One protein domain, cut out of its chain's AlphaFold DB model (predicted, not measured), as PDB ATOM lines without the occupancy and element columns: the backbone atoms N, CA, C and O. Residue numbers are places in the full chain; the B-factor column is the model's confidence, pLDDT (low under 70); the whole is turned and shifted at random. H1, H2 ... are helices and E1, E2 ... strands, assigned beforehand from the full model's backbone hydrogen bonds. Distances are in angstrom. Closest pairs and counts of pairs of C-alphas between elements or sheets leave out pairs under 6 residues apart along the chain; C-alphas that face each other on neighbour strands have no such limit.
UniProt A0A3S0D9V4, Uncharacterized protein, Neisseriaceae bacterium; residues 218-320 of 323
ATOM      1  N   GLU A 218     193.165 215.859 348.569       93.69
ATOM      2  CA  GLU A 218     194.442 215.177 348.356       93.69
ATOM      3  C   GLU A 218     195.020 215.411 346.955       93.69
ATOM      4  O   GLU A 218     196.223 215.639 346.818       93.69
ATOM      5  N   ASP A 219     194.180 215.367 345.914       95.44
ATOM      6  CA  ASP A 219     194.624 215.651 344.544       95.44
ATOM      7  C   ASP A 219     194.996 217.103 344.365       95.44
ATOM      8  O   ASP A 219     195.997 217.406 343.718       95.44
ATOM      9  N   PHE A 220     194.208 217.992 344.962       96.44
ATOM     10  CA  PHE A 220     194.502 219.411 344.962       96.44
ATOM     11  C   PHE A 220     195.881 219.672 345.565       96.44
ATOM     12  O   PHE A 220     196.729 220.254 344.894       96.44
ATOM     13  N   LEU A 221     196.153 219.163 346.771       94.19
ATOM     14  CA  LEU A 221     197.441 219.332 347.445       94.19
ATOM     15  C   LEU A 221     198.600 218.724 346.644       94.19
ATOM     16  O   LEU A 221     199.645 219.363 346.508       94.19
ATOM     17  N   ALA A 222     198.420 217.529 346.073       93.50
ATOM     18  CA  ALA A 222     199.444 216.881 345.258       93.50
ATOM     19  C   ALA A 222     199.777 217.684 343.989       93.50
ATOM     20  O   ALA A 222     200.951 217.908 343.680       93.50
ATOM     21  N   ILE A 223     198.751 218.152 343.269       96.06
ATOM     22  CA  ILE A 223     198.915 218.996 342.081       96.06
ATOM     23  C   ILE A 223     199.582 220.314 342.464       96.06
ATOM     24  O   ILE A 223     200.529 220.720 341.795       96.06
ATOM     25  N   SER A 224     199.129 220.958 343.539       96.00
ATOM     26  CA  SER A 224     199.684 222.227 344.001       96.00
ATOM     27  C   SER A 224     201.156 222.135 344.336       96.00
ATOM     28  O   SER A 224     201.940 222.972 343.892       96.00
ATOM     29  N   GLN A 225     201.550 221.090 345.058       94.25
ATOM     30  CA  GLN A 225     202.940 220.899 345.431       94.25
ATOM     31  C   GLN A 225     203.830 220.647 344.206       94.25
ATOM     32  O   GLN A 225     204.917 221.216 344.101       94.25
ATOM     33  N   MET A 226     203.361 219.843 343.247       93.25
ATOM     34  CA  MET A 226     204.102 219.585 342.011       93.25
ATOM     35  C   MET A 226     204.182 220.823 341.109       93.25
ATOM     36  O   MET A 226     205.254 221.123 340.592       93.25
ATOM     37  N   ALA A 227     203.085 221.567 340.944       95.25
ATOM     38  CA  ALA A 227     203.076 222.807 340.170       95.25
ATOM     39  C   ALA A 227     204.031 223.850 340.769       95.25
ATOM     40  O   ALA A 227     204.794 224.478 340.034       95.25
ATOM     41  N   TRP A 228     204.043 223.982 342.099       93.94
ATOM     42  CA  TRP A 228     204.960 224.870 342.808       93.94
ATOM     43  C   TRP A 228     206.427 224.472 342.628       93.94
ATOM     44  O   TRP A 228     207.269 225.326 342.358       93.94
ATOM     45  N   TRP A 229     206.736 223.177 342.706       92.50
ATOM     46  CA  TRP A 229     208.084 222.678 342.434       92.50
ATOM     47  C   TRP A 229     208.513 222.931 340.989       92.50
ATOM     48  O   TRP A 229     209.605 223.440 340.756       92.50
ATOM     49  N   CYS A 230     207.637 222.668 340.018       90.38
ATOM     50  CA  CYS A 230     207.887 222.979 338.613       90.38
ATOM     51  C   CYS A 230     208.217 224.465 338.390       90.38
ATOM     52  O   CYS A 230     209.143 224.783 337.640       90.38
ATOM     53  N   ALA A 231     207.510 225.360 339.085       91.25
ATOM     54  CA  ALA A 231     207.724 226.801 339.011       91.25
ATOM     55  C   ALA A 231     209.044 227.276 339.639       91.25
ATOM     56  O   ALA A 231     209.445 228.418 339.417       91.25
ATOM     57  N   HIS A 232     209.745 226.428 340.394       88.88
ATOM     58  CA  HIS A 232     211.012 226.805 341.004       88.88
ATOM     59  C   HIS A 232     212.076 227.127 339.927       88.88
ATOM     60  O   HIS A 232     212.203 226.373 338.955       88.88
ATOM     61  N   PRO A 233     212.886 228.200 340.074       84.88
ATOM     62  CA  PRO A 233     213.857 228.620 339.052       84.88
ATOM     63  C   PRO A 233     214.931 227.582 338.703       84.88
ATOM     64  O   PRO A 233     215.467 227.603 337.599       84.88
ATOM     65  N   GLN A 234     215.256 226.684 339.639       81.69
ATOM     66  CA  GLN A 234     216.214 225.593 339.406       81.69
ATOM     67  C   GLN A 234     215.603 224.400 338.648       81.69
ATOM     68  O   GLN A 234     216.342 223.508 338.245       81.69
ATOM     69  N   GLU A 235     214.282 224.397 338.446       85.62
ATOM     70  CA  GLU A 235     213.545 223.347 337.744       85.62
ATOM     71  C   GLU A 235     213.117 223.839 336.350       85.62
ATOM     72  O   GLU A 235     213.941 223.910 335.433       85.62
ATOM     73  N   TYR A 236     211.843 224.214 336.168       85.56
ATOM     74  CA  TYR A 236     211.332 224.787 334.918       85.56
ATOM     75  C   TYR A 236     211.133 226.304 335.008       85.56
ATOM     76  O   TYR A 236     211.035 226.954 333.967       85.56
ATOM     77  N   GLY A 237     211.082 226.884 336.211       86.38
ATOM     78  CA  GLY A 237     210.918 228.327 336.429       86.38
ATOM     79  C   GLY A 237     209.533 228.888 336.086       86.38
ATOM     80  O   GLY A 237     209.340 230.098 336.174       86.38
ATOM     81  N   ILE A 238     208.586 228.039 335.675       88.38
ATOM     82  CA  ILE A 238     207.191 228.387 335.366       88.38
ATOM     83  C   ILE A 238     206.258 227.228 335.740       88.38
ATOM     84  O   ILE A 238     206.696 226.076 335.808       88.38
ATOM     85  N   THR A 239     204.974 227.512 335.966       92.25
ATOM     86  CA  THR A 239     203.991 226.445 336.195       92.25
ATOM     87  C   THR A 239     203.642 225.714 334.887       92.25
ATOM     88  O   THR A 239     203.749 226.300 333.804       92.25
ATOM     89  N   PRO A 240     203.252 224.424 334.938       92.19
ATOM     90  CA  PRO A 240     202.827 223.690 333.747       92.19
ATOM     91  C   PRO A 240     201.474 224.181 333.212       92.19
ATOM     92  O   PRO A 240     200.582 224.526 333.982       92.19
ATOM     93  N   ASP A 241     201.283 224.131 331.888       89.94
ATOM     94  CA  ASP A 241     200.013 224.501 331.238       89.94
ATOM     95  C   ASP A 241     198.890 223.494 331.533       89.94
ATOM     96  O   ASP A 241     197.709 223.841 331.537       89.94
ATOM     97  N   SER A 242     199.250 222.233 331.785       92.31
ATOM     98  CA  SER A 242     198.315 221.221 332.273       92.31
ATOM     99  C   SER A 242     198.987 220.306 333.282       92.31
ATOM    100  O   SER A 242     200.157 219.957 333.131       92.31
ATOM    101  N   ILE A 243     198.240 219.911 334.309       94.88
ATOM    102  CA  ILE A 243     198.702 219.018 335.366       94.88
ATOM    103  C   ILE A 243     197.514 218.252 335.949       94.88
ATOM    104  O   ILE A 243     196.433 218.810 336.131       94.88
ATOM    105  N   LYS A 244     197.696 216.958 336.207       95.44
ATOM    106  CA  LYS A 244     196.677 216.093 336.813       95.44
ATOM    107  C   LYS A 244     197.316 214.934 337.563       95.44
ATOM    108  O   LYS A 244     198.369 214.434 337.163       95.44
ATOM    109  N   VAL A 245     196.635 214.447 338.594       94.81
ATOM    110  CA  VAL A 245     196.977 213.157 339.199       94.81
ATOM    111  C   VAL A 245     196.647 212.050 338.197       94.81
ATOM    112  O   VAL A 245     195.535 211.965 337.680       94.81
ATOM    113  N   TRP A 246     197.650 211.241 337.869       92.88
ATOM    114  CA  TRP A 246     197.537 210.110 336.954       92.88
ATOM    115  C   TRP A 246     197.228 208.810 337.696       92.88
ATOM    116  O   TRP A 246     196.401 208.034 337.226       92.88
ATOM    117  N   ALA A 247     197.860 208.591 338.853       89.62
ATOM    118  CA  ALA A 247     197.624 207.428 339.702       89.62
ATOM    119  C   ALA A 247     197.926 207.740 341.172       89.62
ATOM    120  O   ALA A 247     198.707 208.646 341.479       89.62
ATOM    121  N   LYS A 248     197.324 206.953 342.067       92.00
ATOM    122  CA  LYS A 248     197.595 206.949 343.507       92.00
ATOM    123  C   LYS A 248     197.843 205.515 343.923       92.00
ATOM    124  O   LYS A 248     196.949 204.692 343.768       92.00
ATOM    125  N   GLU A 249     199.002 205.241 344.497       87.06
ATOM    126  CA  GLU A 249     199.315 203.908 345.003       87.06
ATOM    127  C   GLU A 249     199.917 203.990 346.398       87.06
ATOM    128  O   GLU A 249     200.495 205.005 346.792       87.06
ATOM    129  N   VAL A 250     199.784 202.898 347.146       85.44
ATOM    130  CA  VAL A 250     200.532 202.692 348.383       85.44
ATOM    131  C   VAL A 250     201.678 201.742 348.068       85.44
ATOM    132  O   VAL A 250     201.443 200.573 347.768       85.44
ATOM    133  N   ILE A 251     202.912 202.238 348.138       79.31
ATOM    134  CA  ILE A 251     204.116 201.435 347.900       79.31
ATOM    135  C   ILE A 251     204.834 201.153 349.218       79.31
ATOM    136  O   ILE A 251     204.741 201.932 350.167       79.31
ATOM    137  N   TYR A 252     205.568 200.045 349.267       76.56
ATOM    138  CA  TYR A 252     206.531 199.797 350.337       76.56
ATOM    139  C   TYR A 252     207.796 200.615 350.080       76.56
ATOM    140  O   TYR A 252     208.345 200.565 348.979       76.56
ATOM    141  N   TRP A 253     208.233 201.374 351.081       70.06
ATOM    142  CA  TRP A 253     209.438 202.189 351.037       70.06
ATOM    143  C   TRP A 253     210.656 201.337 351.395       70.06
ATOM    144  O   TRP A 253     210.795 200.947 352.555       70.06
ATOM    145  N   PRO A 254     211.543 201.031 350.430       64.62
ATOM    146  CA  PRO A 254     212.614 200.060 350.647       64.62
ATOM    147  C   PRO A 254     213.551 200.357 351.836       64.62
ATOM    148  O   PRO A 254     213.942 199.404 352.503       64.62
ATOM    149  N   PRO A 255     213.895 201.623 352.160       66.00
ATOM    150  CA  PRO A 255     214.812 201.911 353.265       66.00
ATOM    151  C   PRO A 255     214.313 201.535 354.669       66.00
ATOM    152  O   PRO A 255     215.132 201.337 355.562       66.00
ATOM    153  N   ASN A 256     212.997 201.486 354.907       70.88
ATOM    154  CA  ASN A 256     212.445 201.278 356.256       70.88
ATOM    155  C   ASN A 256     211.171 200.410 356.303       70.88
ATOM    156  O   ASN A 256     210.544 200.325 357.358       70.88
ATOM    157  N   ASP A 257     210.786 199.778 355.191       71.62
ATOM    158  CA  ASP A 257     209.570 198.961 355.049       71.62
ATOM    159  C   ASP A 257     208.249 199.695 355.382       71.62
ATOM    160  O   ASP A 257     207.202 199.073 355.596       71.62
ATOM    161  N   GLU A 258     208.246 201.032 355.379       80.06
ATOM    162  CA  GLU A 258     207.034 201.819 355.608       80.06
ATOM    163  C   GLU A 258     206.124 201.830 354.376       80.06
ATOM    164  O   GLU A 258     206.567 201.897 353.230       80.06
ATOM    165  N   LYS A 259     204.808 201.806 354.603       82.44
ATOM    166  CA  LYS A 259     203.816 201.981 353.537       82.44
ATOM    167  C   LYS A 259     203.602 203.460 353.271       82.44
ATOM    168  O   LYS A 259     203.051 204.162 354.118       82.44
ATOM    169  N   LEU A 260     203.965 203.910 352.078       82.25
ATOM    170  CA  LEU A 260     203.851 205.306 351.682       82.25
ATOM    171  C   LEU A 260     202.843 205.477 350.564       82.25
ATOM    172  O   LEU A 260     202.843 204.739 349.581       82.25
ATOM    173  N   LYS A 261     202.014 206.508 350.700       87.94
ATOM    174  CA  LYS A 261     201.134 206.962 349.631       87.94
ATOM    175  C   LYS A 261     201.938 207.776 348.624       87.94
ATOM    176  O   LYS A 261     202.590 208.750 348.997       87.94
ATOM    177  N   VAL A 262     201.867 207.389 347.356       85.31
ATOM    178  CA  VAL A 262     202.607 208.016 346.262       85.31
ATOM    179  C   VAL A 262     201.652 208.421 345.158       85.31
ATOM    180  O   VAL A 262     200.865 207.611 344.664       85.31
ATOM    181  N   PHE A 263     201.765 209.677 344.748       90.00
ATOM    182  CA  PHE A 263     201.010 210.254 343.648       90.00
ATOM    183  C   PHE A 263     201.887 210.272 342.400       90.00
ATOM    184  O   PHE A 263     202.981 210.839 342.419       90.00
ATOM    185  N   LEU A 264     201.390 209.689 341.309       89.44
ATOM    186  CA  LEU A 264     201.906 209.958 339.972       89.44
ATOM    187  C   LEU A 264     201.166 211.142 339.390       89.44
ATOM    188  O   LEU A 264     199.937 211.163 339.374       89.44
ATOM    189  N   ILE A 265     201.910 212.103 338.867       91.50
ATOM    190  CA  ILE A 265     201.363 213.351 338.355       91.50
ATOM    191  C   ILE A 265     201.827 213.519 336.915       91.50
ATOM    192  O   ILE A 265     203.025 213.548 336.645       91.50
ATOM    193  N   LYS A 266     200.875 213.630 335.985       91.44
ATOM    194  CA  LYS A 266     201.149 213.962 334.584       91.44
ATOM    195  C   LYS A 266     201.044 215.464 334.394       91.44
ATOM    196  O   LYS A 266     200.052 216.052 334.820       91.44
ATOM    197  N   TYR A 267     202.028 216.064 333.737       92.31
ATOM    198  CA  TYR A 267     202.008 217.485 333.399       92.31
ATOM    199  C   TYR A 267     202.652 217.771 332.044       92.31
ATOM    200  O   TYR A 267     203.419 216.962 331.524       92.31
ATOM    201  N   ARG A 268     202.323 218.919 331.455       90.12
ATOM    202  CA  ARG A 268     202.787 219.326 330.123       90.12
ATOM    203  C   ARG A 268     202.980 220.834 330.061       90.12
ATOM    204  O   ARG A 268     202.229 221.571 330.697       90.12
ATOM    205  N   TYR A 269     203.928 221.260 329.234       87.31
ATOM    206  CA  TYR A 269     204.082 222.649 328.824       87.31
ATOM    207  C   TYR A 269     203.845 222.774 327.320       87.31
ATOM    208  O   TYR A 269     204.346 221.976 326.533       87.31
ATOM    209  N   ASP A 270     203.123 223.800 326.908       84.12
ATOM    210  CA  ASP A 270     202.822 224.069 325.513       84.12
ATOM    211  C   ASP A 270     203.723 225.203 325.018       84.12
ATOM    212  O   ASP A 270     203.723 226.311 325.548       84.12
ATOM    213  N   ASN A 271     204.509 224.939 323.972       76.06
ATOM    214  CA  ASN A 271     205.428 225.900 323.347       76.06
ATOM    215  C   ASN A 271     206.541 226.445 324.267       76.06
ATOM    216  O   ASN A 271     207.191 227.438 323.933       76.06
ATOM    217  N   TYR A 272     206.814 225.779 325.390       78.62
ATOM    218  CA  TYR A 272     207.938 226.102 326.265       78.62
ATOM    219  C   TYR A 272     209.243 225.479 325.748       78.62
ATOM    220  O   TYR A 272     209.256 224.384 325.180       78.62
ATOM    221  N   LYS A 273     210.361 226.193 325.923       76.88
ATOM    222  CA  LYS A 273     211.702 225.704 325.578       76.88
ATOM    223  C   LYS A 273     212.553 225.617 326.833       76.88
ATOM    224  O   LYS A 273     212.981 226.647 327.346       76.88
ATOM    225  N   TRP A 274     212.868 224.398 327.247       70.69
ATOM    226  CA  TRP A 274     213.742 224.116 328.380       70.69
ATOM    227  C   TRP A 274     215.083 223.580 327.879       70.69
ATOM    228  O   TRP A 274     215.116 222.638 327.087       70.69
ATOM    229  N   GLN A 275     216.193 224.207 328.279       70.56
ATOM    230  CA  GLN A 275     217.550 223.837 327.834       70.56
ATOM    231  C   GLN A 275     217.673 223.669 326.301       70.56
ATOM    232  O   GLN A 275     218.298 222.742 325.789       70.56
ATOM    233  N   GLY A 276     217.011 224.552 325.545       67.81
ATOM    234  CA  GLY A 276     217.015 224.533 324.078       67.81
ATOM    235  C   GLY A 276     216.097 223.490 323.426       67.81
ATOM    236  O   GLY A 276     216.004 223.463 322.200       67.81
ATOM    237  N   ARG A 277     215.378 222.672 324.203       64.75
ATOM    238  CA  ARG A 277     214.428 221.667 323.701       64.75
ATOM    239  C   ARG A 277     212.992 222.134 323.904       64.75
ATOM    240  O   ARG A 277     212.650 222.634 324.968       64.75
ATOM    241  N   ILE A 278     212.153 221.966 322.882       66.44
ATOM    242  CA  ILE A 278     210.714 222.242 322.987       66.44
ATOM    243  C   ILE A 278     210.087 221.154 323.865       66.44
ATOM    244  O   ILE A 278     210.220 219.972 323.553       66.44
ATOM    245  N   SER A 279     209.401 221.539 324.939       64.75
ATOM    246  CA  SER A 279     208.812 220.611 325.907       64.75
ATOM    247  C   SER A 279     207.324 220.358 325.652       64.75
ATOM    248  O   SER A 279     206.544 220.310 326.594       64.75
ATOM    249  N   ASN A 280     206.928 220.135 324.394       72.31
ATOM    250  CA  ASN A 280     205.557 219.724 324.037       72.31
ATOM    251  C   ASN A 280     205.268 218.250 324.400       72.31
ATOM    252  O   ASN A 280     204.395 217.614 323.812       72.31
ATOM    253  N   ILE A 281     206.058 217.673 325.303       71.12
ATOM    254  CA  ILE A 281     206.016 216.264 325.680       71.12
ATOM    255  C   ILE A 281     205.357 216.188 327.056       71.12
ATOM    256  O   ILE A 281     205.593 217.037 327.912       71.12
ATOM    257  N   GLU A 282     204.506 215.188 327.265       81.19
ATOM    258  CA  GLU A 282     203.984 214.902 328.597       81.19
ATOM    259  C   GLU A 282     205.108 214.384 329.501       81.19
ATOM    260  O   GLU A 282     205.847 213.461 329.154       81.19
ATOM    261  N   HIS A 283     205.204 214.969 330.684       83.50
ATOM    262  CA  HIS A 283     206.125 214.584 331.738       83.50
ATOM    263  C   HIS A 283     205.372 213.848 332.845       83.50
ATOM    264  O   HIS A 283     204.174 214.067 333.062       83.50
ATOM    265  N   VAL A 284     206.089 212.993 333.575       83.25
ATOM    266  CA  VAL A 284     205.567 212.310 334.762       83.25
ATOM    267  C   VAL A 284     206.427 212.678 335.962       83.25
ATOM    268  O   VAL A 284     207.652 212.551 335.931       83.25
ATOM    269  N   GLY A 285     205.778 213.135 337.027       82.12
ATOM    270  CA  GLY A 285     206.392 213.388 338.318       82.12
ATOM    271  C   GLY A 285     205.805 212.525 339.429       82.12
ATOM    272  O   GLY A 285     204.728 211.945 339.285       82.12
ATOM    273  N   TYR A 286     206.527 212.468 340.542       82.25
ATOM    274  CA  TYR A 286     206.179 211.719 341.746       82.25
ATOM    275  C   TYR A 286     206.063 212.696 342.902       82.25
ATOM    276  O   TYR A 286     206.926 213.563 343.060       82.25
ATOM    277  N   PHE A 287     205.039 212.513 343.724       83.00
ATOM    278  CA  PHE A 287     204.888 213.239 344.974       83.00
ATOM    279  C   PHE A 287     204.607 212.277 346.126       83.00
ATOM    280  O   PHE A 287     203.726 211.417 346.033       83.00
ATOM    281  N   ILE A 288     205.369 212.438 347.211       79.19
ATOM    282  CA  ILE A 288     205.218 211.680 348.453       79.19
ATOM    283  C   ILE A 288     204.971 212.670 349.595       79.19
ATOM    284  O   ILE A 288     205.926 213.316 350.039       79.19
ATOM    285  N   PRO A 289     203.726 212.788 350.096       78.44
ATOM    286  CA  PRO A 289     203.368 213.819 351.068       78.44
ATOM    287  C   PRO A 289     204.199 213.785 352.353       78.44
ATOM    288  O   PRO A 289     204.637 214.827 352.820       78.44
ATOM    289  N   CYS A 290     204.466 212.598 352.908       68.56
ATOM    290  CA  CYS A 290     205.114 212.454 354.219       68.56
ATOM    291  C   CYS A 290     206.580 212.909 354.266       68.56
ATOM    292  O   CYS A 290     207.114 213.112 355.351       68.56
ATOM    293  N   TYR A 291     207.234 213.048 353.112       63.22
ATOM    294  CA  TYR A 291     208.617 213.516 353.027       63.22
ATOM    295  C   TYR A 291     208.756 214.816 352.238       63.22
ATOM    296  O   TYR A 291     209.883 215.262 352.036       63.22
ATOM    297  N   GLU A 292     207.649 215.367 351.726       65.88
ATOM    298  CA  GLU A 292     207.634 216.518 350.811       65.88
ATOM    299  C   GLU A 292     208.597 216.361 349.616       65.88
ATOM    300  O   GLU A 292     209.070 217.330 349.024       65.88
ATOM    301  N   LYS A 293     208.904 215.113 349.239       64.12
ATOM    302  CA  LYS A 293     209.848 214.818 348.163       64.12
ATOM    303  C   LYS A 293     209.132 214.830 346.818       64.12
ATOM    304  O   LYS A 293     208.103 214.170 346.641       64.12
ATOM    305  N   LEU A 294     209.725 215.547 345.869       68.25
ATOM    306  CA  LEU A 294     209.232 215.726 344.508       68.25
ATOM    307  C   LEU A 294     210.309 215.326 343.515       68.25
ATOM    308  O   LEU A 294     211.478 215.666 343.679       68.25
ATOM    309  N   PHE A 295     209.897 214.610 342.474       68.19
ATOM    310  CA  PHE A 295     210.788 214.218 341.390       68.19
ATOM    311  C   PHE A 295     210.075 214.316 340.058       68.19
ATOM    312  O   PHE A 295     208.929 213.888 339.935       68.19
ATOM    313  N   SER A 296     210.788 214.794 339.043       66.19
ATOM    314  CA  SER A 296     210.395 214.671 337.643       66.19
ATOM    315  C   SER A 296     211.179 213.557 336.967       66.19
ATOM    316  O   SER A 296     212.378 213.380 337.208       66.19
ATOM    317  N   ILE A 297     210.515 212.834 336.073       65.94
ATOM    318  CA  ILE A 297     211.178 212.038 335.054       65.94
ATOM    319  C   ILE A 297     210.815 212.635 333.695       65.94
ATOM    320  O   ILE A 297     209.647 212.730 333.317       65.94
ATOM    321  N   MET A 298     211.843 213.028 332.941       57.53
ATOM    322  CA  MET A 298     211.726 213.610 331.598       57.53
ATOM    323  C   MET A 298     211.430 212.564 330.508       57.53
ATOM    324  O   MET A 298     211.964 212.639 329.403       57.53
ATOM    325  N   GLN A 299     210.616 211.559 330.816       61.81
ATOM    326  CA  GLN A 299     210.127 210.589 329.846       61.81
ATOM    327  C   GLN A 299     208.611 210.502 329.970       61.81
ATOM    328  O   GLN A 299     208.072 210.425 331.075       61.81
ATOM    329  N   GLY A 300     207.936 210.511 328.821       58.50
ATOM    330  CA  GLY A 300     206.548 210.092 328.753       58.50
ATOM    331  C   GLY A 300     206.502 208.603 329.060       58.50
ATOM    332  O   GLY A 300     207.125 207.809 328.359       58.50
ATOM    333  N   PHE A 301     205.813 208.233 330.134       62.38
ATOM    334  CA  PHE A 301     205.468 206.842 330.372       62.38
ATOM    335  C   PHE A 301     204.069 206.590 329.823       62.38
ATOM    336  O   PHE A 301     203.109 207.281 330.184       62.38
ATOM    337  N   ASP A 302     203.966 205.563 328.989       62.41
ATOM    338  CA  ASP A 302     202.678 204.998 328.588       62.41
ATOM    339  C   ASP A 302     202.123 204.068 329.684       62.41
ATOM    340  O   ASP A 302     200.915 203.847 329.753       62.41
ATOM    341  N   ASP A 303     202.993 203.588 330.585       65.00
ATOM    342  CA  ASP A 303     202.682 202.624 331.644       65.00
ATOM    343  C   ASP A 303     203.045 203.154 333.048       65.00
ATOM    344  O   ASP A 303     204.187 203.528 333.335       65.00
ATOM    345  N   ILE A 304     202.051 203.145 333.939       62.38
ATOM    346  CA  ILE A 304     202.142 203.518 335.357       62.38
ATOM    347  C   ILE A 304     203.166 202.649 336.107       62.38
ATOM    348  O   ILE A 304     203.915 203.156 336.944       62.38
ATOM    349  N   TYR A 305     203.256 201.357 335.792       64.06
ATOM    350  CA  TYR A 305     204.197 200.440 336.432       64.06
ATOM    351  C   TYR A 305     205.635 200.684 335.982       64.06
ATOM    352  O   TYR A 305     206.551 200.561 336.793       64.06
ATOM    353  N   ALA A 306     205.853 201.092 334.729       61.12
ATOM    354  CA  ALA A 306     207.177 201.490 334.250       61.12
ATOM    355  C   ALA A 306     207.660 202.784 334.931       61.12
ATOM    356  O   ALA A 306     208.836 202.897 335.294       61.12
ATOM    357  N   ALA A 307     206.737 203.719 335.173       64.88
ATOM    358  CA  ALA A 307     206.977 204.899 335.995       64.88
ATOM    359  C   ALA A 307     207.416 204.491 337.420       64.88
ATOM    360  O   ALA A 307     208.551 204.763 337.828       64.88
ATOM    361  N   TYR A 308     206.585 203.736 338.146       64.31
ATOM    362  CA  TYR A 308     206.931 203.267 339.495       64.31
ATOM    363  C   TYR A 308     208.229 202.440 339.544       64.31
ATOM    364  O   TYR A 308     209.032 202.619 340.457       64.31
ATOM    365  N   ALA A 309     208.499 201.583 338.556       64.06
ATOM    366  CA  ALA A 309     209.738 200.808 338.495       64.06
ATOM    367  C   ALA A 309     210.980 201.696 338.314       64.06
ATOM    368  O   ALA A 309     212.004 201.465 338.960       64.06
ATOM    369  N   THR A 310     210.894 202.739 337.482       66.62
ATOM    370  CA  THR A 310     211.994 203.701 337.289       66.62
ATOM    371  C   THR A 310     212.304 204.446 338.584       66.62
ATOM    372  O   THR A 310     213.472 204.625 338.937       66.62
ATOM    373  N   TYR A 311     211.262 204.828 339.322       65.56
ATOM    374  CA  TYR A 311     211.396 205.399 340.656       65.56
ATOM    375  C   TYR A 311     212.126 204.446 341.619       65.56
ATOM    376  O   TYR A 311     213.143 204.831 342.204       65.56
ATOM    377  N   SER A 312     211.685 203.186 341.706       61.50
ATOM    378  CA  SER A 312     212.300 202.165 342.568       61.50
ATOM    379  C   SER A 312     213.768 201.893 342.224       61.50
ATOM    380  O   SER A 312     214.591 201.742 343.121       61.50
ATOM    381  N   ILE A 313     214.137 201.874 340.939       63.41
ATOM    382  CA  ILE A 313     215.529 201.663 340.505       63.41
ATOM    383  C   ILE A 313     216.420 202.849 340.892       63.41
ATOM    384  O   ILE A 313     217.557 202.643 341.318       63.41
ATOM    385  N   LYS A 314     215.928 204.086 340.741       62.38
ATOM    386  CA  LYS A 314     216.701 205.294 341.062       62.38
ATOM    387  C   LYS A 314     216.996 205.394 342.560       62.38
ATOM    388  O   LYS A 314     218.089 205.808 342.926       62.38
ATOM    389  N   TYR A 315     216.054 204.973 343.404       58.38
ATOM    390  CA  TYR A 315     216.216 204.979 344.856       58.38
ATOM    391  C   TYR A 315     216.991 203.774 345.397       58.38
ATOM    392  O   TYR A 315     217.882 203.968 346.213       58.38
ATOM    393  N   ASN A 316     216.771 202.565 344.871       54.03
ATOM    394  CA  ASN A 316     217.541 201.389 345.298       54.03
ATOM    395  C   ASN A 316     219.028 201.459 344.911       54.03
ATOM    396  O   ASN A 316     219.842 200.767 345.510       54.03
ATOM    397  N   LYS A 317     219.409 202.271 343.915       49.00
ATOM    398  CA  LYS A 317     220.824 202.492 343.569       49.00
ATOM    399  C   LYS A 317     221.516 203.549 344.433       49.00
ATOM    400  O   LYS A 317     222.734 203.487 344.554       49.00
ATOM    401  N   GLY A 318     220.769 204.474 345.041       45.91
ATOM    402  CA  GLY A 318     221.329 205.512 345.917       45.91
ATOM    403  C   GLY A 318     221.957 204.959 347.201       45.91
ATOM    404  O   GLY A 318     222.890 205.564 347.715       45.91
ATOM    405  N   ASP A 319     221.514 203.783 347.653       40.53
ATOM    406  CA  ASP A 319     222.055 203.106 348.839       40.53
ATOM    407  C   ASP A 319     223.192 202.112 348.524       40.53
ATOM    408  O   ASP A 319     223.835 201.613 349.441       40.53
ATOM    409  N   ILE A 320     223.491 201.831 347.244       37.72
ATOM    410  CA  ILE A 320     224.610 200.941 346.861       37.72
ATOM    411  C   ILE A 320     225.928 201.725 346.714       37.72
ATOM    412  O   ILE A 320     227.005 201.142 346.804       37.72
TER     413      ILE A 320
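This is residues 218 to 320 of the 323 residues of an uncharacterized protein of Neisseriaceae bacterium (UniProt A0A3S0D9V4). A strongly twisted sheet of four strands lies between two helices, H1 and H2, in three layers; the long hairpin of E1 and E2 runs on past E3 and E4. The printed part has 103 residues, mixed helices and strands: H1, E1, E2, E3, E4, H2. It is compact, radius of gyration of the C-alphas 13.7 A, spanning 41 by 30 by 26 A.

E1, residues 242 to 253, 28.9 A, bends by 69 degrees at residue 250. E2 is residues 258 to 268, 31.2 A; E3, 283 to 288; E4, 293 to 297. H1, residues 218 to 230, begins at C-alpha (194.442, 215.177, 348.356); H2, 304 to 318, ends at (221.329, 205.512, 345.917).

E1 to E4 form a meander, each strand the antiparallel neighbour of the one before; within hydrogen-bond range are N 244 and O 266, N 265 and O 285, N 286 and O 295, each 2.9 A. H1 is on the sheet, closest C-alphas Asp 219 and Val 245, 6.4 A. H2 is on the opposite face, closest Ala 247 and Ile 304, 7.4 A. O i to N i+4 pairs are within range throughout H1, 10 of 11 in H2.

The printed part has no cut. Links H1 to E1 and E2 to E3 are long. Residues 254 to 255, 276 to 279 and 290 to 320 have pLDDT under 70.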